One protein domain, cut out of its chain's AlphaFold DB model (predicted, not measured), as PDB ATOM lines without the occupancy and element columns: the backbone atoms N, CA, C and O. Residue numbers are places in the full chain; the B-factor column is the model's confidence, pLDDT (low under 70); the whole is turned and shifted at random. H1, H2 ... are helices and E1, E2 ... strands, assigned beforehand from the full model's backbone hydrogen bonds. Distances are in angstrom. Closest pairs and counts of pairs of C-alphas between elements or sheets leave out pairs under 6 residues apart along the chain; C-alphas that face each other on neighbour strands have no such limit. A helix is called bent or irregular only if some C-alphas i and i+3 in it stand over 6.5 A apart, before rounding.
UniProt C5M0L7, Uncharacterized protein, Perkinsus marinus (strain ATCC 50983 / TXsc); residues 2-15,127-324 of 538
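Overview. This is residues 2 to 15 and 127 to 324 of the 538 residues of an uncharacterized protein of Perkinsus marinus (strain ATCC 50983 / TXsc) (UniProt C5M0L7). The model shows two loosely joined lobes: a larger one of helices round a small three-stranded sheet, and a smaller one made by a strand hairpin, E4 and E5, with H1 on one side of it and H10 on the other. In the larger lobe H2 is over the sheet, the long H9 runs past E1 and E3, H3, H4 and H5 gather round the last residues of H2 and H9, and H7 and H8 make the end farthest from the small lobe; H6 lies between the lobes. The printed part has 212 residues, with ten named helices and five named strands in the order H1 H2 H3 H4 H5 E1 E2 H6 E3 H7 H8 H9 E4 E5 H10, and it is mostly helix. Both sheets, E2 - E1 - E3 and E4 - E5, are antiparallel. The whole is only just loose, close to compact, with a radius of gyration of the C-alphas of 20.4 A and spans of 64 by 43 by 30 A.

Along the chain. H1, residues 2 to 12, begins with C-alpha 2 at (-157.252, 57.974, 45.939); it is only just irregular, with C-alphas 8 and 11 6.6 A apart. After the cut come H2, residues 130 to 143, 18.4 A long, then H3, residues 146 to 152, H4, residues 155 to 161, and H5, residues 165 to 172. E1, residues 174 to 178, 12.4 A long, and E2, residues 188 to 191, form a hairpin. H6, residues 197 to 204, and E3, residues 214 to 216, are followed by H7, residues 217 to 230, 19.8 A long, and H8, residues 242 to 253, 16.1 A. H9, residues 257 to 275, is the longest helix, 25.9 A from C-alpha 257 at (-147.478, 37.979, 76.156). E4, residues 283 to 290, spans 20.9 A and forms a hairpin with E5, residues 298 to 301. H10, residues 313 to 324, 15.8 A long, ends with C-alpha 324 at (-159.378, 37.534, 45.232).

Arrangement. E1 is the inner strand between E2 and E3. N 176 and O 189 are within hydrogen-bond range at 3.0 A, as are N 177 and O 215 at 2.8 A. E2, H6 and E3 form a split strand-helix-strand unit, two strands of one sheet joined through a helix, with E1 between them in the sheet, and its crossover is right-handed. H2 is on the sheet, over E2, at a height over the sheet of 9.4 A. H7 only grazes it with residues 217 to 220, and H9 with residues 257 to 272. H2 touches H5 at a steep tilt of 65 degrees, the closest C-alphas being those of Val 139 and Pro 165, 6.5 A apart. H2 and H3 touch only at the corner, and only just, with 3 pairs of C-alphas within 8 A; their closest are Ile 143 and Val 149, 6.0 A. H4 is close but not clearly touching H9, with C-alphas 157 and 275 5.9 A apart. H6 touches H9 with residues 265 to 272 of H9, Met 204 and Lys 269 having the closest C-alphas, 6.3 A. H7 touches H8, and their closest C-alphas, of Phe 226 and Thr 253, are 7.2 A apart. Across E4 and E5, N 288 and O 298 are within hydrogen-bond range at 2.8 A. The closest C-alphas of E5 and H10, of Val 299 and Ala 313, are 6.7 A apart. H1 and E4 are near each other, and residues 14 to 15 pair antiparallel with residues 289 to 290 of E4. Every O i to N i+4 pair is within hydrogen-bond range in H2 to H10, and 5 of 7 are in H1.

Size, cuts and confidence. The C-alphas farthest apart, of Ser 231 and Ser 304, are 64.3 A from each other. Residues 16 to 126 are cut out, and C-alphas 15 and 127 are 45.6 A apart across the cut. The long links are H7 to H8 and E5 to H10. The mean pLDDT of the printed part is 84.1; residues 2 to 13, 127 to 129, 181 to 186, 236 to 240 and 291 to 295 are under 70.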
ATOM      1  N   LEU A   2    -157.008  58.276  44.510       47.72
ATOM      2  CA  LEU A   2    -157.252  57.974  45.939       47.72
ATOM      3  C   LEU A   2    -156.843  59.102  46.896       47.72
ATOM      4  O   LEU A   2    -157.654  59.517  47.706       47.72
ATOM      5  N   ALA A   3    -155.635  59.656  46.749       50.88
ATOM      6  CA  ALA A   3    -155.190  60.803  47.549       50.88
ATOM      7  C   ALA A   3    -156.033  62.071  47.301       50.88
ATOM      8  O   ALA A   3    -156.238  62.868  48.207       50.88
ATOM      9  N   ALA A   4    -156.561  62.237  46.082       49.16
ATOM     10  CA  ALA A   4    -157.450  63.348  45.739       49.16
ATOM     11  C   ALA A   4    -158.859  63.140  46.325       49.16
ATOM     12  O   ALA A   4    -159.410  64.068  46.898       49.16
ATOM     13  N   LEU A   5    -159.392  61.914  46.278       53.75
ATOM     14  CA  LEU A   5    -160.642  61.504  46.930       53.75
ATOM     15  C   LEU A   5    -160.545  61.612  48.459       53.75
ATOM     16  O   LEU A   5    -161.443  62.149  49.092       53.75
ATOM     17  N   GLN A   6    -159.436  61.164  49.053       55.41
ATOM     18  CA  GLN A   6    -159.171  61.295  50.488       55.41
ATOM     19  C   GLN A   6    -159.085  62.759  50.919       55.41
ATOM     20  O   GLN A   6    -159.604  63.094  51.976       55.41
ATOM     21  N   HIS A   7    -158.475  63.632  50.111       54.28
ATOM     22  CA  HIS A   7    -158.418  65.069  50.384       54.28
ATOM     23  C   HIS A   7    -159.772  65.772  50.163       54.28
ATOM     24  O   HIS A   7    -160.047  66.793  50.785       54.28
ATOM     25  N   GLN A   8    -160.615  65.259  49.265       52.44
ATOM     26  CA  GLN A   8    -161.926  65.837  48.961       52.44
ATOM     27  C   GLN A   8    -162.995  65.443  49.996       52.44
ATOM     28  O   GLN A   8    -163.885  66.239  50.268       52.44
ATOM     29  N   LEU A   9    -162.887  64.251  50.595       55.22
ATOM     30  CA  LEU A   9    -163.848  63.714  51.572       55.22
ATOM     31  C   LEU A   9    -163.496  64.033  53.036       55.22
ATOM     32  O   LEU A   9    -164.375  64.045  53.895       55.22
ATOM     33  N   SER A  10    -162.230  64.342  53.333       54.41
ATOM     34  CA  SER A  10    -161.769  64.644  54.696       54.41
ATOM     35  C   SER A  10    -162.344  65.939  55.289       54.41
ATOM     36  O   SER A  10    -162.258  66.129  56.501       54.41
ATOM     37  N   GLY A  11    -162.975  66.794  54.474       54.88
ATOM     38  CA  GLY A  11    -163.699  67.985  54.933       54.88
ATOM     39  C   GLY A  11    -164.977  67.686  55.728       54.88
ATOM     40  O   GLY A  11    -165.358  68.501  56.563       54.88
ATOM     41  N   ASP A  12    -165.579  66.506  55.535       60.81
ATOM     42  CA  ASP A  12    -166.884  66.134  56.109       60.81
ATOM     43  C   ASP A  12    -166.779  65.114  57.264       60.81
ATOM     44  O   ASP A  12    -167.780  64.552  57.704       60.81
ATOM     45  N   GLY A  13    -165.568  64.833  57.767       67.06
ATOM     46  CA  GLY A  13    -165.345  63.851  58.844       67.06
ATOM     47  C   GLY A  13    -165.407  62.381  58.401       67.06
ATOM     48  O   GLY A  13    -165.368  61.479  59.244       67.06
ATOM     49  N   VAL A  14    -165.457  62.137  57.088       71.31
ATOM     50  CA  VAL A  14    -165.543  60.815  56.458       71.31
ATOM     51  C   VAL A  14    -164.216  60.482  55.777       71.31
ATOM     52  O   VAL A  14    -163.651  61.302  55.053       71.31
ATOM     53  N   CYS A  15    -163.698  59.270  55.985       81.00
ATOM     54  CA  CYS A  15    -162.460  58.816  55.354       81.00
ATOM     55  C   CYS A  15    -162.682  57.562  54.504       81.00
ATOM     56  O   CYS A  15    -163.539  56.723  54.791       81.00
ATOM     57  N   ALA A 127    -147.464  16.137  57.675       38.88
ATOM     58  CA  ALA A 127    -146.945  16.081  59.035       38.88
ATOM     59  C   ALA A 127    -145.411  16.146  59.012       38.88
ATOM     60  O   ALA A 127    -144.746  15.130  59.142       38.88
ATOM     61  N   GLN A 128    -144.888  17.358  58.842       45.53
ATOM     62  CA  GLN A 128    -143.541  17.819  59.205       45.53
ATOM     63  C   GLN A 128    -143.693  19.284  59.658       45.53
ATOM     64  O   GLN A 128    -144.722  19.890  59.354       45.53
ATOM     65  N   ALA A 129    -142.744  19.826  60.435       65.94
ATOM     66  CA  ALA A 129    -142.814  21.133  61.120       65.94
ATOM     67  C   ALA A 129    -143.775  22.139  60.442       65.94
ATOM     68  O   ALA A 129    -143.421  22.738  59.431       65.94
ATOM     69  N   LEU A 130    -144.996  22.303  60.987       70.44
ATOM     70  CA  LEU A 130    -146.151  22.945  60.319       70.44
ATOM     71  C   LEU A 130    -145.818  24.271  59.614       70.44
ATOM     72  O   LEU A 130    -146.354  24.569  58.548       70.44
ATOM     73  N   TYR A 131    -144.930  25.064  60.216       80.06
ATOM     74  CA  TYR A 131    -144.467  26.330  59.657       80.06
ATOM     75  C   TYR A 131    -143.633  26.152  58.378       80.06
ATOM     76  O   TYR A 131    -143.856  26.880  57.417       80.06
ATOM     77  N   ARG A 132    -142.710  25.180  58.348       78.00
ATOM     78  CA  ARG A 132    -141.868  24.866  57.181       78.00
ATOM     79  C   ARG A 132    -142.737  24.446  56.001       78.00
ATOM     80  O   ARG A 132    -142.674  25.071  54.957       78.00
ATOM     81  N   VAL A 133    -143.656  23.507  56.214       74.50
ATOM     82  CA  VAL A 133    -144.592  23.066  55.166       74.50
ATOM     83  C   VAL A 133    -145.414  24.238  54.618       74.50
ATOM     84  O   VAL A 133    -145.569  24.379  53.406       74.50
ATOM     85  N   ALA A 134    -145.943  25.097  55.495       79.75
ATOM     86  CA  ALA A 134    -146.696  26.273  55.065       79.75
ATOM     87  C   ALA A 134    -145.823  27.261  54.268       79.75
ATOM     88  O   ALA A 134    -146.281  27.811  53.264       79.75
ATOM     89  N   LYS A 135    -144.564  27.447  54.684       85.00
ATOM     90  CA  LYS A 135    -143.558  28.245  53.976       85.00
ATOM     91  C   LYS A 135    -143.260  27.669  52.593       85.00
ATOM     92  O   LYS A 135    -143.354  28.410  51.621       85.00
ATOM     93  N   ASP A 136    -143.003  26.372  52.478       80.62
ATOM     94  CA  ASP A 136    -142.668  25.722  51.206       80.62
ATOM     95  C   ASP A 136    -143.820  25.825  50.207       80.62
ATOM     96  O   ASP A 136    -143.611  26.120  49.030       80.62
ATOM     97  N   VAL A 137    -145.062  25.657  50.672       78.12
ATOM     98  CA  VAL A 137    -146.261  25.857  49.846       78.12
ATOM     99  C   VAL A 137    -146.384  27.316  49.404       78.12
ATOM    100  O   VAL A 137    -146.618  27.583  48.224       78.12
ATOM    101  N   ALA A 138    -146.194  28.273  50.317       85.00
ATOM    102  CA  ALA A 138    -146.236  29.692  49.976       85.00
ATOM    103  C   ALA A 138    -145.179  30.049  48.917       85.00
ATOM    104  O   ALA A 138    -145.490  30.742  47.945       85.00
ATOM    105  N   VAL A 139    -143.954  29.532  49.064       86.88
ATOM    106  CA  VAL A 139    -142.863  29.770  48.115       86.88
ATOM    107  C   VAL A 139    -143.160  29.122  46.764       86.88
ATOM    108  O   VAL A 139    -143.213  29.807  45.743       86.88
ATOM    109  N   SER A 140    -143.392  27.811  46.761       79.62
ATOM    110  CA  SER A 140    -143.507  27.014  45.538       79.62
ATOM    111  C   SER A 140    -144.743  27.337  44.702       79.62
ATOM    112  O   SER A 140    -144.675  27.210  43.480       79.62
ATOM    113  N   GLN A 141    -145.852  27.772  45.313       77.19
ATOM    114  CA  GLN A 141    -147.112  28.004  44.596       77.19
ATOM    115  C   GLN A 141    -147.411  29.482  44.333       77.19
ATOM    116  O   GLN A 141    -147.930  29.821  43.271       77.19
ATOM    117  N   PHE A 142    -147.117  30.366  45.289       85.25
ATOM    118  CA  PHE A 142    -147.490  31.780  45.185       85.25
ATOM    119  C   PHE A 142    -146.301  32.645  44.790       85.25
ATOM    120  O   PHE A 142    -146.384  33.405  43.827       85.25
ATOM    121  N   ILE A 143    -145.189  32.529  45.515       89.38
ATOM    122  CA  ILE A 143    -144.023  33.394  45.306       89.38
ATOM    123  C   ILE A 143    -143.260  33.052  44.025       89.38
ATOM    124  O   ILE A 143    -142.722  33.943  43.373       89.38
ATOM    125  N   SER A 144    -143.272  31.790  43.605       86.75
ATOM    126  CA  SER A 144    -142.703  31.360  42.325       86.75
ATOM    127  C   SER A 144    -143.422  31.954  41.102       86.75
ATOM    128  O   SER A 144    -142.870  31.928  40.003       86.75
ATOM    129  N   ASN A 145    -144.637  32.498  41.262       86.81
ATOM    130  CA  ASN A 145    -145.409  33.091  40.174       86.81
ATOM    131  C   ASN A 145    -145.095  34.599  40.032       86.81
ATOM    132  O   ASN A 145    -145.582  35.411  40.826       86.81
ATOM    133  N   PRO A 146    -144.345  35.022  38.994       89.19
ATOM    134  CA  PRO A 146    -143.894  36.407  38.864       89.19
ATOM    135  C   PRO A 146    -145.036  37.394  38.592       89.19
ATOM    136  O   PRO A 146    -144.979  38.532  39.058       89.19
ATOM    137  N   GLU A 147    -146.089  36.975  37.881       88.94
ATOM    138  CA  GLU A 147    -147.264  37.818  37.623       88.94
ATOM    139  C   GLU A 147    -148.040  38.071  38.918       88.94
ATOM    140  O   GLU A 147    -148.443  39.200  39.198       88.94
ATOM    141  N   PHE A 148    -148.185  37.035  39.751       89.25
ATOM    142  CA  PHE A 148    -148.763  37.159  41.086       89.25
ATOM    143  C   PHE A 148    -147.940  38.082  41.977       89.25
ATOM    144  O   PHE A 148    -148.488  39.028  42.550       89.25
ATOM    145  N   VAL A 149    -146.625  37.855  42.037       92.44
ATOM    146  CA  VAL A 149    -145.723  38.654  42.866       92.44
ATOM    147  C   VAL A 149    -145.762  40.126  42.458       92.44
ATOM    148  O   VAL A 149    -145.987  41.001  43.291       92.44
ATOM    149  N   LYS A 150    -145.633  40.414  41.161       92.75
ATOM    150  CA  LYS A 150    -145.670  41.781  40.635       92.75
ATOM    151  C   LYS A 150    -147.023  42.463  40.848       92.75
ATOM    152  O   LYS A 150    -147.066  43.678  41.034       92.75
ATOM    153  N   LYS A 151    -148.129  41.710  40.794       92.00
ATOM    154  CA  LYS A 151    -149.468  42.274  40.980       92.00
ATOM    155  C   LYS A 151    -149.751  42.618  42.438       92.00
ATOM    156  O   LYS A 151    -150.284  43.693  42.697       92.00
ATOM    157  N   LEU A 152    -149.430  41.725  43.373       91.25
ATOM    158  CA  LEU A 152    -149.812  41.910  44.775       91.25
ATOM    159  C   LEU A 152    -148.801  42.704  45.599       91.25
ATOM    160  O   LEU A 152    -149.217  43.415  46.516       91.25
ATOM    161  N   PHE A 153    -147.508  42.602  45.293       94.88
ATOM    162  CA  PHE A 153    -146.459  43.168  46.134       94.88
ATOM    163  C   PHE A 153    -145.912  44.485  45.603       94.88
ATOM    164  O   PHE A 153    -145.805  44.709  44.397       94.88
ATOM    165  N   SER A 154    -145.555  45.378  46.525       94.50
ATOM    166  CA  SER A 154    -144.937  46.658  46.184       94.50
ATOM    167  C   SER A 154    -143.570  46.442  45.516       94.50
ATOM    168  O   SER A 154    -142.890  45.459  45.818       94.50
ATOM    169  N   PRO A 155    -143.092  47.361  44.653       94.62
ATOM    170  CA  PRO A 155    -141.819  47.182  43.946       94.62
ATOM    171  C   PRO A 155    -140.608  46.920  44.859       94.62
ATOM    172  O   PRO A 155    -139.706  46.159  44.498       94.62
ATOM    173  N   SER A 156    -140.591  47.517  46.058       92.81
ATOM    174  CA  SER A 156    -139.543  47.267  47.055       92.81
ATOM    175  C   SER A 156    -139.588  45.837  47.586       92.81
ATOM    176  O   SER A 156    -138.542  45.208  47.708       92.81
ATOM    177  N   VAL A 157    -140.786  45.310  47.848       95.06
ATOM    178  CA  VAL A 157    -140.969  43.944  48.353       95.06
ATOM    179  C   VAL A 157    -140.746  42.907  47.258       95.06
ATOM    180  O   VAL A 157    -140.120  41.889  47.515       95.06
ATOM    181  N   VAL A 158    -141.137  43.187  46.011       95.94
ATOM    182  CA  VAL A 158    -140.782  42.338  44.859       95.94
ATOM    183  C   VAL A 158    -139.263  42.153  44.772       95.94
ATOM    184  O   VAL A 158    -138.785  41.043  44.569       95.94
ATOM    185  N   SER A 159    -138.492  43.224  44.978       93.75
ATOM    186  CA  SER A 159    -137.023  43.152  44.953       93.75
ATOM    187  C   SER A 159    -136.440  42.320  46.104       93.75
ATOM    188  O   SER A 159    -135.363  41.750  45.963       93.75
ATOM    189  N   GLU A 160    -137.125  42.268  47.248       93.44
ATOM    190  CA  GLU A 160    -136.756  41.434  48.397       93.44
ATOM    191  C   GLU A 160    -137.069  39.959  48.131       93.44
ATOM    192  O   GLU A 160    -136.183  39.119  48.258       93.44
ATOM    193  N   ILE A 161    -138.281  39.676  47.649       93.44
ATOM    194  CA  ILE A 161    -138.731  38.345  47.232       93.44
ATOM    195  C   ILE A 161    -137.763  37.728  46.218       93.44
ATOM    196  O   ILE A 161    -137.374  36.577  46.365       93.44
ATOM    197  N   MET A 162    -137.355  38.487  45.197       90.56
ATOM    198  CA  MET A 162    -136.459  37.986  44.146       90.56
ATOM    199  C   MET A 162    -135.036  37.709  44.646       90.56
ATOM    200  O   MET A 162    -134.297  36.987  43.984       90.56
ATOM    201  N   ARG A 163    -134.635  38.304  45.775       91.88
ATOM    202  CA  ARG A 163    -133.321  38.074  46.383       91.88
ATOM    203  C   ARG A 163    -133.329  36.819  47.246       91.88
ATOM    204  O   ARG A 163    -132.400  36.032  47.152       91.88
ATOM    205  N   ASP A 164    -134.346  36.684  48.091       91.50
ATOM    206  CA  ASP A 164    -134.486  35.571  49.027       91.50
ATOM    207  C   ASP A 164    -135.974  35.349  49.375       91.50
ATOM    208  O   ASP A 164    -136.518  35.983  50.291       91.50
ATOM    209  N   PRO A 165    -136.658  34.446  48.647       89.12
ATOM    210  CA  PRO A 165    -138.049  34.099  48.913       89.12
ATOM    211  C   PRO A 165    -138.273  33.546  50.323       89.12
ATOM    212  O   PRO A 165    -139.314  33.810  50.924       89.12
ATOM    213  N   GLY A 166    -137.319  32.779  50.857       87.56
ATOM    214  CA  GLY A 166    -137.446  32.122  52.153       87.56
ATOM    215  C   GLY A 166    -137.425  33.129  53.298       87.56
ATOM    216  O   GLY A 166    -138.324  33.117  54.144       87.56
ATOM    217  N   SER A 167    -136.450  34.037  53.284       88.06
ATOM    218  CA  SER A 167    -136.334  35.123  54.265       88.06
ATOM    219  C   SER A 167    -137.499  36.109  54.185       88.06
ATOM    220  O   SER A 167    -137.993  36.581  55.217       88.06
ATOM    221  N   PHE A 168    -138.026  36.361  52.979       92.00
ATOM    222  CA  PHE A 168    -139.257  37.131  52.820       92.00
ATOM    223  C   PHE A 168    -140.422  36.492  53.595       92.00
ATOM    224  O   PHE A 168    -141.103  37.180  54.360       92.00
ATOM    225  N   ILE A 169    -140.639  35.177  53.466       92.12
ATOM    226  CA  ILE A 169    -141.696  34.495  54.225       92.12
ATOM    227  C   ILE A 169    -141.455  34.628  55.732       92.12
ATOM    228  O   ILE A 169    -142.372  35.022  56.456       92.12
ATOM    229  N   ASP A 170    -140.233  34.374  56.202       88.69
ATOM    230  CA  ASP A 170    -139.910  34.446  57.632       88.69
ATOM    231  C   ASP A 170    -140.132  35.852  58.203       88.69
ATOM    232  O   ASP A 170    -140.526  36.002  59.363       88.69
ATOM    233  N   THR A 171    -139.922  36.883  57.384       90.25
ATOM    234  CA  THR A 171    -140.086  38.293  57.749       90.25
ATOM    235  C   THR A 171    -141.548  38.735  57.734       90.25
ATOM    236  O   THR A 171    -141.981  39.432  58.659       90.25
ATOM    237  N   TYR A 172    -142.316  38.347  56.713       94.56
ATOM    238  CA  TYR A 172    -143.645  38.903  56.439       94.56
ATOM    239  C   TYR A 172    -144.813  38.021  56.880       94.56
ATOM    240  O   TYR A 172    -145.897  38.565  57.111       94.56
ATOM    241  N   ALA A 173    -144.638  36.704  57.002       94.56
ATOM    242  CA  ALA A 173    -145.735  35.803  57.335       94.56
ATOM    243  C   ALA A 173    -146.351  36.129  58.702       94.56
ATOM    244  O   ALA A 173    -145.672  36.255  59.724       94.56
ATOM    245  N   MET A 174    -147.676  36.221  58.721       96.25
ATOM    246  CA  MET A 174    -148.490  36.343  59.919       96.25
ATOM    247  C   MET A 174    -148.939  34.939  60.314       96.25
ATOM    248  O   MET A 174    -149.905  34.405  59.765       96.25
ATOM    249  N   ALA A 175    -148.196  34.323  61.231       94.38
ATOM    250  CA  ALA A 175    -148.415  32.943  61.645       94.38
ATOM    251  C   ALA A 175    -148.722  32.845  63.142       94.38
ATOM    252  O   ALA A 175    -148.036  33.456  63.965       94.38
ATOM    253  N   GLY A 176    -149.728  32.059  63.512       93.44
ATOM    254  CA  GLY A 176    -150.092  31.862  64.912       93.44
ATOM    255  C   GLY A 176    -151.271  30.926  65.118       93.44
ATOM    256  O   GLY A 176    -151.792  30.330  64.180       93.44
ATOM    257  N   PHE A 177    -151.677  30.796  66.373       89.56
ATOM    258  CA  PHE A 177    -152.679  29.849  66.837       89.56
ATOM    259  C   PHE A 177    -153.846  30.594  67.475       89.56
ATOM    260  O   PHE A 177    -153.647  31.569  68.202       89.56
ATOM    261  N   ASN A 178    -155.068  30.136  67.218       86.94
ATOM    262  CA  ASN A 178    -156.259  30.732  67.815       86.94
ATOM    263  C   ASN A 178    -156.632  30.064  69.143       86.94
ATOM    264  O   ASN A 178    -156.532  28.847  69.288       86.94
ATOM    265  N   TYR A 179    -157.126  30.876  70.076       81.19
ATOM    266  CA  TYR A 179    -157.636  30.460  71.373       81.19
ATOM    267  C   TYR A 179    -159.119  30.863  71.576       81.19
ATOM    268  O   TYR A 179    -159.509  32.006  71.302       81.19
ATOM    269  N   PRO A 180    -159.977  29.973  72.109       73.50
ATOM    270  CA  PRO A 180    -159.705  28.559  72.307       73.50
ATOM    271  C   PRO A 180    -159.511  27.875  70.946       73.50
ATOM    272  O   PRO A 180    -160.005  28.383  69.931       73.50
ATOM    273  N   PRO A 181    -158.805  26.737  70.912       67.38
ATOM    274  CA  PRO A 181    -158.670  25.960  69.693       67.38
ATOM    275  C   PRO A 181    -160.055  25.617  69.134       67.38
ATOM    276  O   PRO A 181    -160.965  25.209  69.865       67.38
ATOM    277  N   SER A 182    -160.232  25.796  67.826       60.78
ATOM    278  CA  SER A 182    -161.456  25.353  67.163       60.78
ATOM    279  C   SER A 182    -161.525  23.835  67.256       60.78
ATOM    280  O   SER A 182    -160.531  23.168  66.988       60.78
ATOM    281  N   GLN A 183    -162.686  23.283  67.623       58.00
ATOM    282  CA  GLN A 183    -162.893  21.828  67.635       58.00
ATOM    283  C   GLN A 183    -161.843  21.063  68.469       58.00
ATOM    284  O   GLN A 183    -161.444  19.965  68.105       58.00
ATOM    285  N   MET A 184    -161.366  21.657  69.571       56.28
ATOM    286  CA  MET A 184    -160.328  21.068  70.437       56.28
ATOM    287  C   MET A 184    -158.999  20.781  69.714       56.28
ATOM    288  O   MET A 184    -158.218  19.944  70.157       56.28
ATOM    289  N   GLN A 185    -158.724  21.482  68.611       59.56
ATOM    290  CA  GLN A 185    -157.524  21.299  67.803       59.56
ATOM    291  C   GLN A 185    -156.736  22.582  67.609       59.56
ATOM    292  O   GLN A 185    -157.275  23.650  67.309       59.56
ATOM    293  N   ILE A 186    -155.421  22.446  67.736       67.25
ATOM    294  CA  ILE A 186    -154.480  23.525  67.472       67.25
ATOM    295  C   ILE A 186    -154.296  23.628  65.961       67.25
ATOM    296  O   ILE A 186    -153.761  22.725  65.321       67.25
ATOM    297  N   HIS A 187    -154.750  24.737  65.383       75.56
ATOM    298  CA  HIS A 187    -154.551  25.046  63.968       75.56
ATOM    299  C   HIS A 187    -153.515  26.157  63.848       75.56
ATOM    300  O   HIS A 187    -153.693  27.228  64.434       75.56
ATOM    301  N   LEU A 188    -152.453  25.918  63.072       82.44
ATOM    302  CA  LEU A 188    -151.561  26.990  62.643       82.44
ATOM    303  C   LEU A 188    -152.274  27.791  61.552       82.44
ATOM    304  O   LEU A 188    -152.441  27.327  60.426       82.44
ATOM    305  N   GLN A 189    -152.685  29.007  61.883       88.12
ATOM    306  CA  GLN A 189    -153.118  29.979  60.899       88.12
ATOM    307  C   GLN A 189    -151.873  30.621  60.289       88.12
ATOM    308  O   GLN A 189    -151.107  31.260  61.004       88.12
ATOM    309  N   PHE A 190    -151.676  30.446  58.983       89.75
ATOM    310  CA  PHE A 190    -150.546  30.995  58.237       89.75
ATOM    311  C   PHE A 190    -151.068  31.934  57.151       89.75
ATOM    312  O   PHE A 190    -151.781  31.510  56.243       89.75
ATOM    313  N   ILE A 191    -150.763  33.224  57.272       92.25
ATOM    314  CA  ILE A 191    -151.259  34.256  56.362       92.25
ATOM    315  C   ILE A 191    -150.075  35.031  55.806       92.25
ATOM    316  O   ILE A 191    -149.283  35.597  56.554       92.25
ATOM    317  N   LEU A 192    -149.989  35.107  54.484       89.94
ATOM    318  CA  LEU A 192    -149.003  35.935  53.815       89.94
ATOM    319  C   LEU A 192    -149.635  37.290  53.447       89.94
ATOM    320  O   LEU A 192    -150.693  37.296  52.811       89.94
ATOM    321  N   PRO A 193    -149.051  38.437  53.844       91.19
ATOM    322  CA  PRO A 193    -149.501  39.730  53.346       91.19
ATOM    323  C   PRO A 193    -149.248  39.861  51.828       91.19
ATOM    324  O   PRO A 193    -148.452  39.104  51.284       91.19
ATOM    325  N   PRO A 194    -149.875  40.838  51.151       92.69
ATOM    326  CA  PRO A 194    -150.829  41.779  51.722       92.69
ATOM    327  C   PRO A 194    -152.197  41.152  51.999       92.69
ATOM    328  O   PRO A 194    -152.753  40.403  51.200       92.69
ATOM    329  N   LEU A 195    -152.777  41.523  53.137       93.06
ATOM    330  CA  LEU A 195    -154.158  41.213  53.470       93.06
ATOM    331  C   LEU A 195    -155.101  41.893  52.473       93.06
ATOM    332  O   LEU A 195    -154.864  43.029  52.045       93.06
ATOM    333  N   MET A 196    -156.231  41.239  52.186       91.56
ATOM    334  CA  MET A 196    -157.324  41.853  51.422       91.56
ATOM    335  C   MET A 196    -157.697  43.225  52.012       91.56
ATOM    336  O   MET A 196    -157.608  43.392  53.234       91.56
ATOM    337  N   PRO A 197    -158.164  44.195  51.204       92.56
ATOM    338  CA  PRO A 197    -158.403  45.563  51.671       92.56
ATOM    339  C   PRO A 197    -159.252  45.660  52.951       92.56
ATOM    340  O   PRO A 197    -158.893  46.376  53.884       92.56
ATOM    341  N   PHE A 198    -160.325  44.871  53.055       91.94
ATOM    342  CA  PHE A 198    -161.144  44.805  54.270       91.94
ATOM    343  C   PHE A 198    -160.388  44.235  55.488       91.94
ATOM    344  O   PHE A 198    -160.469  44.789  56.582       91.94
ATOM    345  N   HIS A 199    -159.609  43.163  55.320       92.88
ATOM    346  CA  HIS A 199    -158.795  42.605  56.409       92.88
ATOM    347  C   HIS A 199    -157.657  43.551  56.815       92.88
ATOM    348  O   HIS A 199    -157.308  43.607  57.991       92.88
ATOM    349  N   THR A 200    -157.130  44.346  55.878       93.12
ATOM    350  CA  THR A 200    -156.186  45.428  56.187       93.12
ATOM    351  C   THR A 200    -156.826  46.449  57.128       93.12
ATOM    352  O   THR A 200    -156.202  46.812  58.122       93.12
ATOM    353  N   ARG A 201    -158.079  46.864  56.888       91.00
ATOM    354  CA  ARG A 201    -158.812  47.732  57.826       91.00
ATOM    355  C   ARG A 201    -158.923  47.088  59.210       91.00
ATOM    356  O   ARG A 201    -158.566  47.726  60.195       91.00
ATOM    357  N   LEU A 202    -159.363  45.827  59.289       91.19
ATOM    358  CA  LEU A 202    -159.478  45.119  60.572       91.19
ATOM    359  C   LEU A 202    -158.139  45.039  61.311       91.19
ATOM    360  O   LEU A 202    -158.105  45.203  62.527       91.19
ATOM    361  N   LEU A 203    -157.038  44.810  60.592       93.62
ATOM    362  CA  LEU A 203    -155.696  44.822  61.164       93.62
ATOM    363  C   LEU A 203    -155.349  46.207  61.725       93.62
ATOM    364  O   LEU A 203    -154.872  46.298  62.852       93.62
ATOM    365  N   MET A 204    -155.604  47.282  60.973       89.19
ATOM    366  CA  MET A 204    -155.289  48.651  61.403       89.19
ATOM    367  C   MET A 204    -156.107  49.092  62.625       89.19
ATOM    368  O   MET A 204    -155.571  49.804  63.473       89.19
ATOM    369  N   GLU A 205    -157.352  48.623  62.739       88.94
ATOM    370  CA  GLU A 205    -158.261  48.869  63.868       88.94
ATOM    371  C   GLU A 205    -158.064  47.910  65.060       88.94
ATOM    372  O   GLU A 205    -158.865  47.941  65.991       88.94
ATOM    373  N   ASP A 206    -157.049  47.036  65.036       90.75
ATOM    374  CA  ASP A 206    -156.792  46.024  66.080       90.75
ATOM    375  C   ASP A 206    -157.950  45.021  66.287       90.75
ATOM    376  O   ASP A 206    -158.139  44.442  67.357       90.75
ATOM    377  N   LYS A 207    -158.721  44.770  65.222       89.88
ATOM    378  CA  LYS A 207    -159.883  43.864  65.189       89.88
ATOM    379  C   LYS A 207    -159.636  42.549  64.447       89.88
ATOM    380  O   LYS A 207    -160.578  41.790  64.247       89.88
ATOM    381  N   HIS A 208    -158.412  42.285  63.984       91.00
ATOM    382  CA  HIS A 208    -158.100  41.041  63.269       91.00
ATOM    383  C   HIS A 208    -157.452  39.980  64.168       91.00
ATOM    384  O   HIS A 208    -157.956  38.864  64.255       91.00
ATOM    385  N   PHE A 209    -156.342  40.316  64.828       94.25
ATOM    386  CA  PHE A 209    -155.578  39.404  65.688       94.25
ATOM    387  C   PHE A 209    -155.808  39.781  67.150       94.25
ATOM    388  O   PHE A 209    -154.977  40.428  67.787       94.25
ATOM    389  N   HIS A 210    -156.994  39.447  67.659       92.00
ATOM    390  CA  HIS A 210    -157.428  39.877  68.985       92.00
ATOM    391  C   HIS A 210    -156.474  39.405  70.095       92.00
ATOM    392  O   HIS A 210    -156.019  38.257  70.110       92.00
ATOM    393  N   PHE A 211    -156.205  40.305  71.041       94.56
ATOM    394  CA  PHE A 211    -155.442  40.012  72.252       94.56
ATOM    395  C   PHE A 211    -156.075  38.834  73.011       94.56
ATOM    396  O   PHE A 211    -157.302  38.752  73.095       94.56
ATOM    397  N   LEU A 212    -155.249  37.900  73.500       92.50
ATOM    398  CA  LEU A 212    -155.650  36.659  74.196       92.50
ATOM    399  C   LEU A 212    -156.481  35.680  73.353       92.50
ATOM    400  O   LEU A 212    -157.000  34.681  73.851       92.50
ATOM    401  N   ARG A 213    -156.613  35.952  72.053       90.62
ATOM    402  CA  ARG A 213    -157.265  35.069  71.083       90.62
ATOM    403  C   ARG A 213    -156.307  34.594  70.011       90.62
ATOM    404  O   ARG A 213    -156.535  33.520  69.479       90.62
ATOM    405  N   PHE A 214    -155.265  35.360  69.699       93.94
ATOM    406  CA  PHE A 214    -154.265  34.995  68.703       93.94
ATOM    407  C   PHE A 214    -152.869  34.935  69.327       93.94
ATOM    408  O   PHE A 214    -152.333  35.941  69.794       93.94
ATOM    409  N   PHE A 215    -152.275  33.749  69.321       93.69
ATOM    410  CA  PHE A 215    -150.956  33.468  69.869       93.69
ATOM    411  C   PHE A 215    -149.964  33.311  68.726       93.69
ATOM    412  O   PHE A 215    -149.996  32.318  68.001       93.69
ATOM    413  N   GLU A 216    -149.096  34.304  68.536       94.69
ATOM    414  CA  GLU A 216    -148.116  34.275  67.452       94.69
ATOM    415  C   GLU A 216    -147.206  33.047  67.552       94.69
ATOM    416  O   GLU A 216    -146.724  32.703  68.633       94.69
ATOM    417  N   TYR A 217    -146.887  32.445  66.406       91.94
ATOM    418  CA  TYR A 217    -145.930  31.348  66.306       91.94
ATOM    419  C   TYR A 217    -144.592  31.676  66.988       91.94
ATOM    420  O   TYR A 217    -144.055  30.840  67.709       91.94
ATOM    421  N   ARG A 218    -144.074  32.906  66.823       90.50
ATOM    422  CA  ARG A 218    -142.815  33.337  67.453       90.50
ATOM    423  C   ARG A 218    -142.904  33.350  68.977       90.50
ATOM    424  O   ARG A 218    -142.013  32.814  69.616       90.50
ATOM    425  N   TYR A 219    -143.985  33.894  69.540       94.38
ATOM    426  CA  TYR A 219    -144.221  33.869  70.987       94.38
ATOM    427  C   TYR A 219    -144.261  32.430  71.513       94.38
ATOM    428  O   TYR A 219    -143.519  32.092  72.430       94.38
ATOM    429  N   VAL A 220    -145.070  31.567  70.885       91.31
ATOM    430  CA  VAL A 220    -145.200  30.162  71.298       91.31
ATOM    431  C   VAL A 220    -143.855  29.441  71.221       91.31
ATOM    432  O   VAL A 220    -143.477  28.757  72.166       91.31
ATOM    433  N   ARG A 221    -143.098  29.633  70.135       86.56
ATOM    434  CA  ARG A 221    -141.769  29.034  69.977       86.56
ATOM    435  C   ARG A 221    -140.793  29.526  71.043       86.56
ATOM    436  O   ARG A 221    -140.107  28.700  71.623       86.56
ATOM    437  N   THR A 222    -140.748  30.830  71.322       88.50
ATOM    438  CA  THR A 222    -139.870  31.405  72.355       88.50
ATOM    439  C   THR A 222    -140.182  30.838  73.739       88.50
ATOM    440  O   THR A 222    -139.258  30.467  74.455       88.50
ATOM    441  N   VAL A 223    -141.464  30.711  74.099       88.31
ATOM    442  CA  VAL A 223    -141.873  30.099  75.373       88.31
ATOM    443  C   VAL A 223    -141.451  28.633  75.434       88.31
ATOM    444  O   VAL A 223    -140.781  28.234  76.379       88.31
ATOM    445  N   LEU A 224    -141.804  27.834  74.424       84.94
ATOM    446  CA  LEU A 224    -141.484  26.405  74.410       84.94
ATOM    447  C   LEU A 224    -139.975  26.157  74.426       84.94
ATOM    448  O   LEU A 224    -139.506  25.301  75.166       84.94
ATOM    449  N   GLN A 225    -139.220  26.931  73.649       82.62
ATOM    450  CA  GLN A 225    -137.767  26.845  73.613       82.62
ATOM    451  C   GLN A 225    -137.159  27.152  74.985       82.62
ATOM    452  O   GLN A 225    -136.346  26.372  75.468       82.62
ATOM    453  N   PHE A 226    -137.618  28.214  75.654       87.19
ATOM    454  CA  PHE A 226    -137.175  28.525  77.012       87.19
ATOM    455  C   PHE A 226    -137.463  27.376  77.986       87.19
ATOM    456  O   PHE A 226    -136.596  27.016  78.779       87.19
ATOM    457  N   LEU A 227    -138.662  26.787  77.943       79.06
ATOM    458  CA  LEU A 227    -139.032  25.679  78.833       79.06
ATOM    459  C   LEU A 227    -138.156  24.442  78.609       79.06
ATOM    460  O   LEU A 227    -137.729  23.823  79.579       79.06
ATOM    461  N   VAL A 228    -137.841  24.126  77.350       78.06
ATOM    462  CA  VAL A 228    -136.926  23.031  76.997       78.06
ATOM    463  C   VAL A 228    -135.516  23.317  77.515       78.06
ATOM    464  O   VAL A 228    -134.959  22.507  78.250       78.06
ATOM    465  N   GLU A 229    -134.956  24.486  77.200       83.50
ATOM    466  CA  GLU A 229    -133.579  24.856  77.563       83.50
ATOM    467  C   GLU A 229    -133.376  24.974  79.081       83.50
ATOM    468  O   GLU A 229    -132.316  24.631  79.602       83.50
ATOM    469  N   SER A 230    -134.395  25.438  79.808       83.81
ATOM    470  CA  SER A 230    -134.352  25.581  81.268       83.81
ATOM    471  C   SER A 230    -134.806  24.333  82.027       83.81
ATOM    472  O   SER A 230    -134.704  24.306  83.254       83.81
ATOM    473  N   SER A 231    -135.332  23.315  81.330       80.38
ATOM    474  CA  SER A 231    -136.046  22.181  81.940       80.38
ATOM    475  C   SER A 231    -137.156  22.615  82.914       80.38
ATOM    476  O   SER A 231    -137.486  21.897  83.862       80.38
ATOM    477  N   ALA A 232    -137.718  23.812  82.720       73.44
ATOM    478  CA  ALA A 232    -138.777  24.341  83.562       73.44
ATOM    479  C   ALA A 232    -140.131  23.746  83.164       73.44
ATOM    480  O   ALA A 232    -140.447  23.578  81.987       73.44
ATOM    481  N   THR A 233    -140.972  23.482  84.159       74.56
ATOM    482  CA  THR A 233    -142.345  23.012  83.958       74.56
ATOM    483  C   THR A 233    -143.332  24.108  84.331       74.56
ATOM    484  O   THR A 233    -143.212  24.700  85.406       74.56
ATOM    485  N   VAL A 234    -144.333  24.344  83.483       71.69
ATOM    486  CA  VAL A 234    -145.453  25.245  83.787       71.69
ATOM    487  C   VAL A 234    -146.647  24.395  84.205       71.69
ATOM    488  O   VAL A 234    -147.151  23.601  83.410       71.69
ATOM    489  N   ASP A 235    -147.090  24.545  85.452       73.81
ATOM    490  CA  ASP A 235    -148.279  23.856  85.947       73.81
ATOM    491  C   ASP A 235    -149.541  24.630  85.545       73.81
ATOM    492  O   ASP A 235    -149.927  25.616  86.171       73.81
ATOM    493  N   LEU A 236    -150.175  24.173  84.467       68.25
ATOM    494  CA  LEU A 236    -151.429  24.730  83.955       68.25
ATOM    495  C   LEU A 236    -152.663  23.966  84.470       68.25
ATOM    496  O   LEU A 236    -153.765  24.149  83.945       68.25
ATOM    497  N   VAL A 237    -152.517  23.080  85.465       60.19
ATOM    498  CA  VAL A 237    -153.626  22.245  85.944       60.19
ATOM    499  C   VAL A 237    -154.764  23.120  86.478       60.19
ATOM    500  O   VAL A 237    -154.617  23.890  87.424       60.19
ATOM    501  N   GLY A 238    -155.941  22.983  85.863       56.34
ATOM    502  CA  GLY A 238    -157.150  23.718  86.243       56.34
ATOM    503  C   GLY A 238    -157.267  25.128  85.654       56.34
ATOM    504  O   GLY A 238    -158.292  25.774  85.879       56.34
ATOM    505  N   GLN A 239    -156.280  25.594  84.883       60.19
ATOM    506  CA  GLN A 239    -156.338  26.873  84.178       60.19
ATOM    507  C   GLN A 239    -156.877  26.664  82.760       60.19
ATOM    508  O   GLN A 239    -156.265  25.998  81.928       60.19
ATOM    509  N   PHE A 240    -158.052  27.229  82.482       68.06
ATOM    510  CA  PHE A 240    -158.759  27.039  81.207       68.06
ATOM    511  C   PHE A 240    -159.106  28.346  80.508       68.06
ATOM    512  O   PHE A 240    -159.878  28.319  79.553       68.06
ATOM    513  N   ASP A 241    -158.590  29.477  80.977       82.62
ATOM    514  CA  ASP A 241    -158.729  30.769  80.321       82.62
ATOM    515  C   ASP A 241    -157.355  31.300  79.894       82.62
ATOM    516  O   ASP A 241    -156.321  30.944  80.459       82.62
ATOM    517  N   ALA A 242    -157.345  32.127  78.851       86.31
ATOM    518  CA  ALA A 242    -156.108  32.621  78.263       86.31
ATOM    519  C   ALA A 242    -155.316  33.538  79.204       86.31
ATOM    520  O   ALA A 242    -154.096  33.565  79.085       86.31
ATOM    521  N   GLU A 243    -155.982  34.279  80.098       90.00
ATOM    522  CA  GLU A 243    -155.334  35.224  81.020       90.00
ATOM    523  C   GLU A 243    -154.492  34.464  82.042       90.00
ATOM    524  O   GLU A 243    -153.285  34.677  82.118       90.00
ATOM    525  N   SER A 244    -155.099  33.488  82.721       86.62
ATOM    526  CA  SER A 244    -154.400  32.629  83.680       86.62
ATOM    527  C   SER A 244    -153.180  31.947  83.049       86.62
ATOM    528  O   SER A 244    -152.097  31.949  83.631       86.62
ATOM    529  N   VAL A 245    -153.329  31.433  81.820       86.31
ATOM    530  CA  VAL A 245    -152.235  30.764  81.101       86.31
ATOM    531  C   VAL A 245    -151.079  31.725  80.810       86.31
ATOM    532  O   VAL A 245    -149.926  31.366  81.046       86.31
ATOM    533  N   VAL A 246    -151.347  32.936  80.299       92.75
ATOM    534  CA  VAL A 246    -150.261  33.885  79.990       92.75
ATOM    535  C   VAL A 246    -149.597  34.437  81.246       92.75
ATOM    536  O   VAL A 246    -148.384  34.641  81.223       92.75
ATOM    537  N   ASP A 247    -150.351  34.631  82.327       91.31
ATOM    538  CA  ASP A 247    -149.813  35.071  83.614       91.31
ATOM    539  C   ASP A 247    -148.911  33.989  84.215       91.31
ATOM    540  O   ASP A 247    -147.777  34.272  84.593       91.31
ATOM    541  N   CYS A 248    -149.343  32.725  84.188       88.00
ATOM    542  CA  CYS A 248    -148.530  31.603  84.646       88.00
ATOM    543  C   CYS A 248    -147.240  31.453  83.823       88.00
ATOM    544  O   CYS A 248    -146.153  31.327  84.385       88.00
ATOM    545  N   ILE A 249    -147.330  31.546  82.490       90.50
ATOM    546  CA  ILE A 249    -146.147  31.532  81.616       90.50
ATOM    547  C   ILE A 249    -145.207  32.684  81.970       90.50
ATOM    548  O   ILE A 249    -143.999  32.473  82.074       90.50
ATOM    549  N   LYS A 250    -145.732  33.894  82.166       94.00
ATOM    550  CA  LYS A 250    -144.930  35.064  82.518       94.00
ATOM    551  C   LYS A 250    -144.244  34.898  83.871       94.00
ATOM    552  O   LYS A 250    -143.062  35.210  83.971       94.00
ATOM    553  N   ASP A 251    -144.941  34.385  84.876       91.00
ATOM    554  CA  ASP A 251    -144.380  34.155  86.208       91.00
ATOM    555  C   ASP A 251    -143.284  33.079  86.186       91.00
ATOM    556  O   ASP A 251    -142.262  33.220  86.858       91.00
ATOM    557  N   CYS A 252    -143.454  32.031  85.373       86.88
ATOM    558  CA  CYS A 252    -142.476  30.951  85.239       86.88
ATOM    559  C   CYS A 252    -141.268  31.310  84.359       86.88
ATOM    560  O   CYS A 252    -140.160  30.858  84.633       86.88
ATOM    561  N   THR A 253    -141.471  32.079  83.284       90.88
ATOM    562  CA  THR A 253    -140.458  32.278  82.224       90.88
ATOM    563  C   THR A 253    -139.957  33.718  82.097       90.88
ATOM    564  O   THR A 253    -138.950  33.970  81.442       90.88
ATOM    565  N   GLY A 254    -140.665  34.689  82.675       94.56
ATOM    566  CA  GLY A 254    -140.451  36.119  82.437       94.56
ATOM    567  C   GLY A 254    -140.944  36.617  81.071       94.56
ATOM    568  O   GLY A 254    -140.860  37.816  80.797       94.56
ATOM    569  N   ILE A 255    -141.467  35.738  80.208       94.94
ATOM    570  CA  ILE A 255    -141.899  36.080  78.848       94.94
ATOM    571  C   ILE A 255    -143.317  36.664  78.887       94.94
ATOM    572  O   ILE A 255    -144.302  35.967  79.125       94.94
ATOM    573  N   ASP A 256    -143.430  37.962  78.611       95.38
ATOM    574  CA  ASP A 256    -144.685  38.712  78.700       95.38
ATOM    575  C   ASP A 256    -145.465  38.718  77.373       95.38
ATOM    576  O   ASP A 256    -145.076  39.374  76.399       95.38
ATOM    577  N   TYR A 257    -146.615  38.038  77.344       96.62
ATOM    578  CA  TYR A 257    -147.478  37.979  76.156       96.62
ATOM    579  C   TYR A 257    -147.960  39.364  75.695       96.62
ATOM    580  O   TYR A 257    -148.053  39.607  74.493       96.62
ATOM    581  N   PHE A 258    -148.226  40.296  76.618       95.94
ATOM    582  CA  PHE A 258    -148.650  41.656  76.269       95.94
ATOM    583  C   PHE A 258    -147.603  42.385  75.421       95.94
ATOM    584  O   PHE A 258    -147.927  42.942  74.366       95.94
ATOM    585  N   THR A 259    -146.341  42.342  75.849       95.38
ATOM    586  CA  THR A 259    -145.222  42.922  75.103       95.38
ATOM    587  C   THR A 259    -145.091  42.278  73.722       95.38
ATOM    588  O   THR A 259    -145.083  42.996  72.717       95.38
ATOM    589  N   HIS A 260    -145.108  40.942  73.654       95.69
ATOM    590  CA  HIS A 260    -145.031  40.203  72.392       95.69
ATOM    591  C   HIS A 260    -146.181  40.529  71.431       95.69
ATOM    592  O   HIS A 260    -145.945  40.783  70.250       95.69
ATOM    593  N   HIS A 261    -147.426  40.558  71.916       96.69
ATOM    594  CA  HIS A 261    -148.599  40.851  71.087       96.69
ATOM    595  C   HIS A 261    -148.550  42.274  70.526       96.69
ATOM    596  O   HIS A 261    -148.795  42.480  69.337       96.69
ATOM    597  N   ARG A 262    -148.148  43.260  71.336       95.75
ATOM    598  CA  ARG A 262    -147.999  44.647  70.876       95.75
ATOM    599  C   ARG A 262    -146.943  44.768  69.775       95.75
ATOM    600  O   ARG A 262    -147.176  45.436  68.766       95.75
ATOM    601  N   GLU A 263    -145.793  44.122  69.947       96.00
ATOM    602  CA  GLU A 263    -144.728  44.097  68.938       96.00
ATOM    603  C   GLU A 263    -145.160  43.375  67.659       96.00
ATOM    604  O   GLU A 263    -144.899  43.863  66.555       96.00
ATOM    605  N   MET A 264    -145.870  42.254  67.800       96.50
ATOM    606  CA  MET A 264    -146.490  41.531  66.692       96.50
ATOM    607  C   MET A 264    -147.446  42.436  65.913       96.50
ATOM    608  O   MET A 264    -147.311  42.542  64.696       96.50
ATOM    609  N   MET A 265    -148.370  43.134  66.579       97.19
ATOM    610  CA  MET A 265    -149.328  44.020  65.910       97.19
ATOM    611  C   MET A 265    -148.634  45.161  65.163       97.19
ATOM    612  O   MET A 265    -148.981  45.438  64.013       97.19
ATOM    613  N   CYS A 266    -147.619  45.788  65.764       95.94
ATOM    614  CA  CYS A 266    -146.802  46.802  65.092       95.94
ATOM    615  C   CYS A 266    -146.134  46.243  63.828       95.94
ATOM    616  O   CYS A 266    -146.219  46.856  62.761       95.94
ATOM    617  N   ARG A 267    -145.519  45.058  63.932       96.38
ATOM    618  CA  ARG A 267    -144.867  44.384  62.808       96.38
ATOM    619  C   ARG A 267    -145.865  44.007  61.718       96.38
ATOM    620  O   ARG A 267    -145.621  44.319  60.561       96.38
ATOM    621  N   PHE A 268    -147.005  43.412  62.057       97.06
ATOM    622  CA  PHE A 268    -148.030  43.033  61.081       97.06
ATOM    623  C   PHE A 268    -148.590  44.255  60.350       97.06
ATOM    624  O   PHE A 268    -148.677  44.237  59.123       97.06
ATOM    625  N   LYS A 269    -148.909  45.344  61.067       95.50
ATOM    626  CA  LYS A 269    -149.358  46.608  60.456       95.50
ATOM    627  C   LYS A 269    -148.301  47.175  59.507       95.50
ATOM    628  O   LYS A 269    -148.639  47.571  58.390       95.50
ATOM    629  N   HIS A 270    -147.037  47.198  59.936       95.31
ATOM    630  CA  HIS A 270    -145.921  47.672  59.121       95.31
ATOM    631  C   HIS A 270    -145.733  46.811  57.868       95.31
ATOM    632  O   HIS A 270    -145.847  47.322  56.758       95.31
ATOM    633  N   ASN A 271    -145.542  45.504  58.037       95.31
ATOM    634  CA  ASN A 271    -145.288  44.558  56.955       95.31
ATOM    635  C   ASN A 271    -146.435  44.531  55.946       95.31
ATOM    636  O   ASN A 271    -146.192  44.560  54.745       95.31
ATOM    637  N   ASN A 272    -147.688  44.552  56.412       95.62
ATOM    638  CA  ASN A 272    -148.844  44.609  55.524       95.62
ATOM    639  C   ASN A 272    -148.860  45.889  54.682       95.62
ATOM    640  O   ASN A 272    -149.125  45.838  53.484       95.62
ATOM    641  N   LYS A 273    -148.565  47.038  55.303       92.56
ATOM    642  CA  LYS A 273    -148.496  48.329  54.609       92.56
ATOM    643  C   LYS A 273    -147.350  48.366  53.596       92.56
ATOM    644  O   LYS A 273    -147.534  48.909  52.514       92.56
ATOM    645  N   THR A 274    -146.195  47.810  53.949       93.31
ATOM    646  CA  THR A 274    -145.011  47.745  53.081       93.31
ATOM    647  C   THR A 274    -145.227  46.790  51.906       93.31
ATOM    648  O   THR A 274    -144.839  47.105  50.781       93.31
ATOM    649  N   ALA A 275    -145.883  45.650  52.139       93.88
ATOM    650  CA  ALA A 275    -146.160  44.645  51.119       93.88
ATOM    651  C   ALA A 275    -147.242  45.073  50.122       93.88
ATOM    652  O   ALA A 275    -147.108  44.787  48.939       93.88
ATOM    653  N   ALA A 276    -148.304  45.742  50.574       92.44
ATOM    654  CA  ALA A 276    -149.496  45.970  49.760       92.44
ATOM    655  C   ALA A 276    -149.265  46.829  48.507       92.44
ATOM    656  O   ALA A 276    -148.802  47.965  48.595       92.44
ATOM    657  N   ASN A 277    -149.718  46.317  47.358       93.44
ATOM    658  CA  ASN A 277    -149.772  47.030  46.079       93.44
ATOM    659  C   ASN A 277    -151.207  47.145  45.526       93.44
ATOM    660  O   ASN A 277    -151.472  46.884  44.356       93.44
ATOM    661  N   TRP A 278    -152.172  47.497  46.381       91.25
ATOM    662  CA  TRP A 278    -153.568  47.654  45.961       91.25
ATOM    663  C   TRP A 278    -153.766  48.935  45.138       91.25
ATOM    664  O   TRP A 278    -153.679  50.044  45.676       91.25
ATOM    665  N   GLU A 279    -154.103  48.805  43.854       90.00
ATOM    666  CA  GLU A 279    -154.382  49.949  42.984       90.00
ATOM    667  C   GLU A 279    -155.884  50.221  42.859       90.00
ATOM    668  O   GLU A 279    -156.686  49.319  42.634       90.00
ATOM    669  N   ALA A 280    -156.291  51.495  42.901       90.06
ATOM    670  CA  ALA A 280    -157.697  51.877  42.706       90.06
ATOM    671  C   ALA A 280    -158.280  51.393  41.365       90.06
ATOM    672  O   ALA A 280    -159.488  51.207  41.252       90.06
ATOM    673  N   ALA A 281    -157.438  51.202  40.344       91.00
ATOM    674  CA  ALA A 281    -157.865  50.714  39.038       91.00
ATOM    675  C   ALA A 281    -158.415  49.277  39.087       91.00
ATOM    676  O   ALA A 281    -159.210  48.911  38.219       91.00
ATOM    677  N   ASP A 282    -158.062  48.502  40.111       92.31
ATOM    678  CA  ASP A 282    -158.477  47.107  40.270       92.31
ATOM    679  C   ASP A 282    -159.809  46.928  41.000       92.31
ATOM    680  O   ASP A 282    -160.327  45.813  41.095       92.31
ATOM    681  N   PHE A 283    -160.384  48.029  41.481       94.25
ATOM    682  CA  PHE A 283    -161.607  48.043  42.269       94.25
ATOM    683  C   PHE A 283    -162.654  48.966  41.635       94.25
ATOM    684  O   PHE A 283    -162.338  49.883  40.867       94.25
ATOM    685  N   GLU A 284    -163.927  48.696  41.904       93.50
ATOM    686  CA  GLU A 284    -165.053  49.511  41.433       93.50
ATOM    687  C   GLU A 284    -165.512  50.526  42.487       93.50
ATOM    688  O   GLU A 284    -165.918  51.644  42.151       93.50
ATOM    689  N   TYR A 285    -165.390  50.159  43.761       93.50
ATOM    690  CA  TYR A 285    -165.942  50.890  44.890       93.50
ATOM    691  C   TYR A 285    -164.878  51.263  45.926       93.50
ATOM    692  O   TYR A 285    -163.801  50.672  46.022       93.50
ATOM    693  N   ALA A 286    -165.216  52.248  46.747       91.31
ATOM    694  CA  ALA A 286    -164.554  52.510  48.013       91.31
ATOM    695  C   ALA A 286    -165.593  52.470  49.127       91.31
ATOM    696  O   ALA A 286    -166.709  52.969  48.965       91.31
ATOM    697  N   VAL A 287    -165.212  51.888  50.259       90.56
ATOM    698  CA  VAL A 287    -166.014  51.943  51.477       90.56
ATOM    699  C   VAL A 287    -165.513  53.094  52.325       90.56
ATOM    700  O   VAL A 287    -164.312  53.229  52.569       90.56
ATOM    701  N   LEU A 288    -166.447  53.933  52.744       88.56
ATOM    702  CA  LEU A 288    -166.215  55.089  53.581       88.56
ATOM    703  C   LEU A 288    -166.705  54.804  54.992       88.56
ATOM    704  O   LEU A 288    -167.770  54.209  55.182       88.56
ATOM    705  N   SER A 289    -165.954  55.290  55.969       82.94
ATOM    706  CA  SER A 289    -166.318  55.193  57.378       82.94
ATOM    707  C   SER A 289    -166.209  56.558  58.027       82.94
ATOM    708  O   SER A 289    -165.359  57.374  57.659       82.94
ATOM    709  N   SER A 290    -167.086  56.807  58.995       78.69
ATOM    710  CA  SER A 290    -166.967  57.996  59.825       78.69
ATOM    711  C   SER A 290    -165.747  57.872  60.727       78.69
ATOM    712  O   SER A 290    -165.516  56.821  61.330       78.69
ATOM    713  N   SER A 291    -164.978  58.951  60.828       69.06
ATOM    714  CA  SER A 291    -163.781  59.028  61.671       69.06
ATOM    715  C   SER A 291    -164.058  58.797  63.165       69.06
ATOM    716  O   SER A 291    -163.173  58.348  63.888       69.06
ATOM    717  N   ASP A 292    -165.289  59.043  63.616       69.50
ATOM    718  CA  ASP A 292    -165.753  58.852  64.996       69.50
ATOM    719  C   ASP A 292    -166.457  57.497  65.231       69.50
ATOM    720  O   ASP A 292    -166.891  57.208  66.346       69.50
ATOM    721  N   GLY A 293    -166.603  56.668  64.187       65.44
ATOM    722  CA  GLY A 293    -167.312  55.387  64.235       65.44
ATOM    723  C   GLY A 293    -168.825  55.475  64.487       65.44
ATOM    724  O   GLY A 293    -169.444  54.439  64.730       65.44
ATOM    725  N   SER A 294    -169.433  56.668  64.441       58.97
ATOM    726  CA  SER A 294    -170.850  56.873  64.787       58.97
ATOM    727  C   SER A 294    -171.829  56.519  63.663       58.97
ATOM    728  O   SER A 294    -173.003  56.248  63.929       58.97
ATOM    729  N   ALA A 295    -171.359  56.485  62.413       65.94
ATOM    730  CA  ALA A 295    -172.172  56.197  61.235       65.94
ATOM    731  C   ALA A 295    -171.840  54.832  60.616       65.94
ATOM    732  O   ALA A 295    -170.691  54.388  60.614       65.94
ATOM    733  N   SER A 296    -172.861  54.185  60.046       72.88
ATOM    734  CA  SER A 296    -172.705  52.964  59.253       72.88
ATOM    735  C   SER A 296    -171.831  53.208  58.024       72.88
ATOM    736  O   SER A 296    -171.924  54.267  57.401       72.88
ATOM    737  N   ASP A 297    -171.037  52.203  57.647       82.75
ATOM    738  CA  ASP A 297    -170.225  52.236  56.429       82.75
ATOM    739  C   ASP A 297    -171.084  52.594  55.201       82.75
ATOM    740  O   ASP A 297    -172.157  52.024  54.989       82.75
ATOM    741  N   SER A 298    -170.592  53.523  54.378       85.69
ATOM    742  CA  SER A 298    -171.199  53.873  53.087       85.69
ATOM    743  C   SER A 298    -170.300  53.428  51.938       85.69
ATOM    744  O   SER A 298    -169.088  53.286  52.097       85.69
ATOM    745  N   VAL A 299    -170.894  53.155  50.779       89.06
ATOM    746  CA  VAL A 299    -170.179  52.646  49.604       89.06
ATOM    747  C   VAL A 299    -170.328  53.648  48.471       89.06
ATOM    748  O   VAL A 299    -171.445  54.047  48.144       89.06
ATOM    749  N   ILE A 300    -169.211  54.034  47.859       88.94
ATOM    750  CA  ILE A 300    -169.184  54.958  46.722       88.94
ATOM    751  C   ILE A 300    -168.501  54.337  45.507       88.94
ATOM    752  O   ILE A 300    -167.635  53.471  45.631       88.94
ATOM    753  N   LEU A 301    -168.858  54.819  44.320       86.06
ATOM    754  CA  LEU A 301    -168.167  54.525  43.069       86.06
ATOM    755  C   LEU A 301    -166.827  55.262  43.016       86.06
ATOM    756  O   LEU A 301    -166.790  56.488  43.082       86.06
ATOM    757  N   LEU A 302    -165.723  54.547  42.781       84.94
ATOM    758  CA  LEU A 302    -164.391  55.167  42.686       84.94
ATOM    759  C   LEU A 302    -164.270  56.170  41.530       84.94
ATOM    760  O   LEU A 302    -163.501  57.123  41.621       84.94
ATOM    761  N   ARG A 303    -165.008  55.945  40.436       82.81
ATOM    762  CA  ARG A 303    -164.938  56.767  39.216       82.81
ATOM    763  C   ARG A 303    -165.673  58.103  39.321       82.81
ATOM    764  O   ARG A 303    -165.230  59.067  38.710       82.81
ATOM    765  N   SER A 304    -166.803  58.141  40.031       82.06
ATOM    766  CA  SER A 304    -167.688  59.314  40.091       82.06
ATOM    767  C   SER A 304    -167.791  59.924  41.487       82.06
ATOM    768  O   SER A 304    -168.214  61.067  41.605       82.06
ATOM    769  N   GLY A 305    -167.406  59.194  42.540       81.12
ATOM    770  CA  GLY A 305    -167.618  59.599  43.933       81.12
ATOM    771  C   GLY A 305    -169.081  59.525  44.381       81.12
ATOM    772  O   GLY A 305    -169.382  59.846  45.525       81.12
ATOM    773  N   GLU A 306    -169.989  59.104  43.498       84.94
ATOM    774  CA  GLU A 306    -171.415  58.967  43.785       84.94
ATOM    775  C   GLU A 306    -171.696  57.711  44.612       84.94
ATOM    776  O   GLU A 306    -170.912  56.757  44.621       84.94
ATOM    777  N   GLU A 307    -172.849  57.693  45.277       83.75
ATOM    778  CA  GLU A 307    -173.305  56.540  46.047       83.75
ATOM    779  C   GLU A 307    -173.397  55.287  45.159       83.75
ATOM    780  O   GLU A 307    -173.954  55.314  44.058       83.75
ATOM    781  N   ALA A 308    -172.827  54.176  45.629       83.44
ATOM    782  CA  ALA A 308    -172.808  52.944  44.861       83.44
ATOM    783  C   ALA A 308    -174.223  52.344  44.746       83.44
ATOM    784  O   ALA A 308    -174.977  52.333  45.725       83.44
ATOM    785  N   PRO A 309    -174.582  51.758  43.586       78.56
ATOM    786  CA  PRO A 309    -175.843  51.030  43.433       78.56
ATOM    787  C   PRO A 309    -175.970  49.885  44.447       78.56
ATOM    788  O   PRO A 309    -177.048  49.621  44.980       78.56
ATOM    789  N   MET A 310    -174.847  49.218  44.737       72.75
ATOM    790  CA  MET A 310    -174.734  48.212  45.783       72.75
ATOM    791  C   MET A 310    -174.270  48.877  47.083       72.75
ATOM    792  O   MET A 310    -173.094  49.181  47.251       72.75
ATOM    793  N   LYS A 311    -175.201  49.092  48.017       77.62
ATOM    794  CA  LYS A 311    -174.930  49.793  49.288       77.62
ATOM    795  C   LYS A 311    -174.433  48.883  50.415       77.62
ATOM    796  O   LYS A 311    -174.058  49.362  51.479       77.62
ATOM    797  N   ASN A 312    -174.464  47.564  50.221       85.50
ATOM    798  CA  ASN A 312    -174.138  46.603  51.270       85.50
ATOM    799  C   ASN A 312    -172.661  46.193  51.206       85.50
ATOM    800  O   ASN A 312    -172.286  45.316  50.425       85.50
ATOM    801  N   ALA A 313    -171.844  46.786  52.077       85.94
ATOM    802  CA  ALA A 313    -170.422  46.476  52.192       85.94
ATOM    803  C   ALA A 313    -170.143  44.983  52.461       85.94
ATOM    804  O   ALA A 313    -169.196  44.439  51.900       85.94
ATOM    805  N   LEU A 314    -170.982  44.287  53.241       85.56
ATOM    806  CA  LEU A 314    -170.807  42.851  53.517       85.56
ATOM    807  C   LEU A 314    -171.020  41.997  52.263       85.56
ATOM    808  O   LEU A 314    -170.291  41.034  52.040       85.56
ATOM    809  N   ALA A 315    -171.998  42.353  51.426       86.44
ATOM    810  CA  ALA A 315    -172.233  41.648  50.167       86.44
ATOM    811  C   ALA A 315    -171.047  41.825  49.206       86.44
ATOM    812  O   ALA A 315    -170.600  40.855  48.592       86.44
ATOM    813  N   ILE A 316    -170.496  43.041  49.139       89.94
ATOM    814  CA  ILE A 316    -169.303  43.337  48.337       89.94
ATOM    815  C   ILE A 316    -168.098  42.556  48.864       89.94
ATOM    816  O   ILE A 316    -167.414  41.914  48.078       89.94
ATOM    817  N   GLN A 317    -167.875  42.520  50.182       89.94
ATOM    818  CA  GLN A 317    -166.791  41.736  50.785       89.94
ATOM    819  C   GLN A 317    -166.887  40.247  50.434       89.94
ATOM    820  O   GLN A 317    -165.873  39.625  50.125       89.94
ATOM    821  N   SER A 318    -168.086  39.663  50.481       86.06
ATOM    822  CA  SER A 318    -168.302  38.264  50.093       86.06
ATOM    823  C   SER A 318    -167.960  38.016  48.623       86.06
ATOM    824  O   SER A 318    -167.335  37.007  48.309       86.06
ATOM    825  N   ASN A 319    -168.307  38.945  47.730       87.06
ATOM    826  CA  ASN A 319    -167.946  38.859  46.316       87.06
ATOM    827  C   ASN A 319    -166.437  39.049  46.084       87.06
ATOM    828  O   ASN A 319    -165.822  38.276  45.353       87.06
ATOM    829  N   ASP A 320    -165.820  40.023  46.753       90.12
ATOM    830  CA  ASP A 320    -164.380  40.279  46.678       90.12
ATOM    831  C   ASP A 320    -163.579  39.064  47.135       90.12
ATOM    832  O   ASP A 320    -162.601  38.704  46.484       90.12
ATOM    833  N   LYS A 321    -164.024  38.379  48.197       86.38
ATOM    834  CA  LYS A 321    -163.417  37.117  48.640       86.38
ATOM    835  C   LYS A 321    -163.393  36.088  47.514       86.38
ATOM    836  O   LYS A 321    -162.344  35.514  47.276       86.38
ATOM    837  N   LEU A 322    -164.491  35.892  46.783       80.81
ATOM    838  CA  LEU A 322    -164.543  34.928  45.673       80.81
ATOM    839  C   LEU A 322    -163.618  35.308  44.505       80.81
ATOM    840  O   LEU A 322    -163.079  34.438  43.819       80.81
ATOM    841  N   ILE A 323    -163.435  36.604  44.253       84.00
ATOM    842  CA  ILE A 323    -162.593  37.096  43.156       84.00
ATOM    843  C   ILE A 323    -161.108  37.033  43.523       84.00
ATOM    844  O   ILE A 323    -160.303  36.608  42.700       84.00
ATOM    845  N   LEU A 324    -160.757  37.448  44.742       84.75
ATOM    846  CA  LEU A 324    -159.378  37.534  45.232       84.75
ATOM    847  C   LEU A 324    -158.848  36.200  45.775       84.75
ATOM    848  O   LEU A 324    -157.640  36.036  45.941       84.75
TER     849      LEU A 324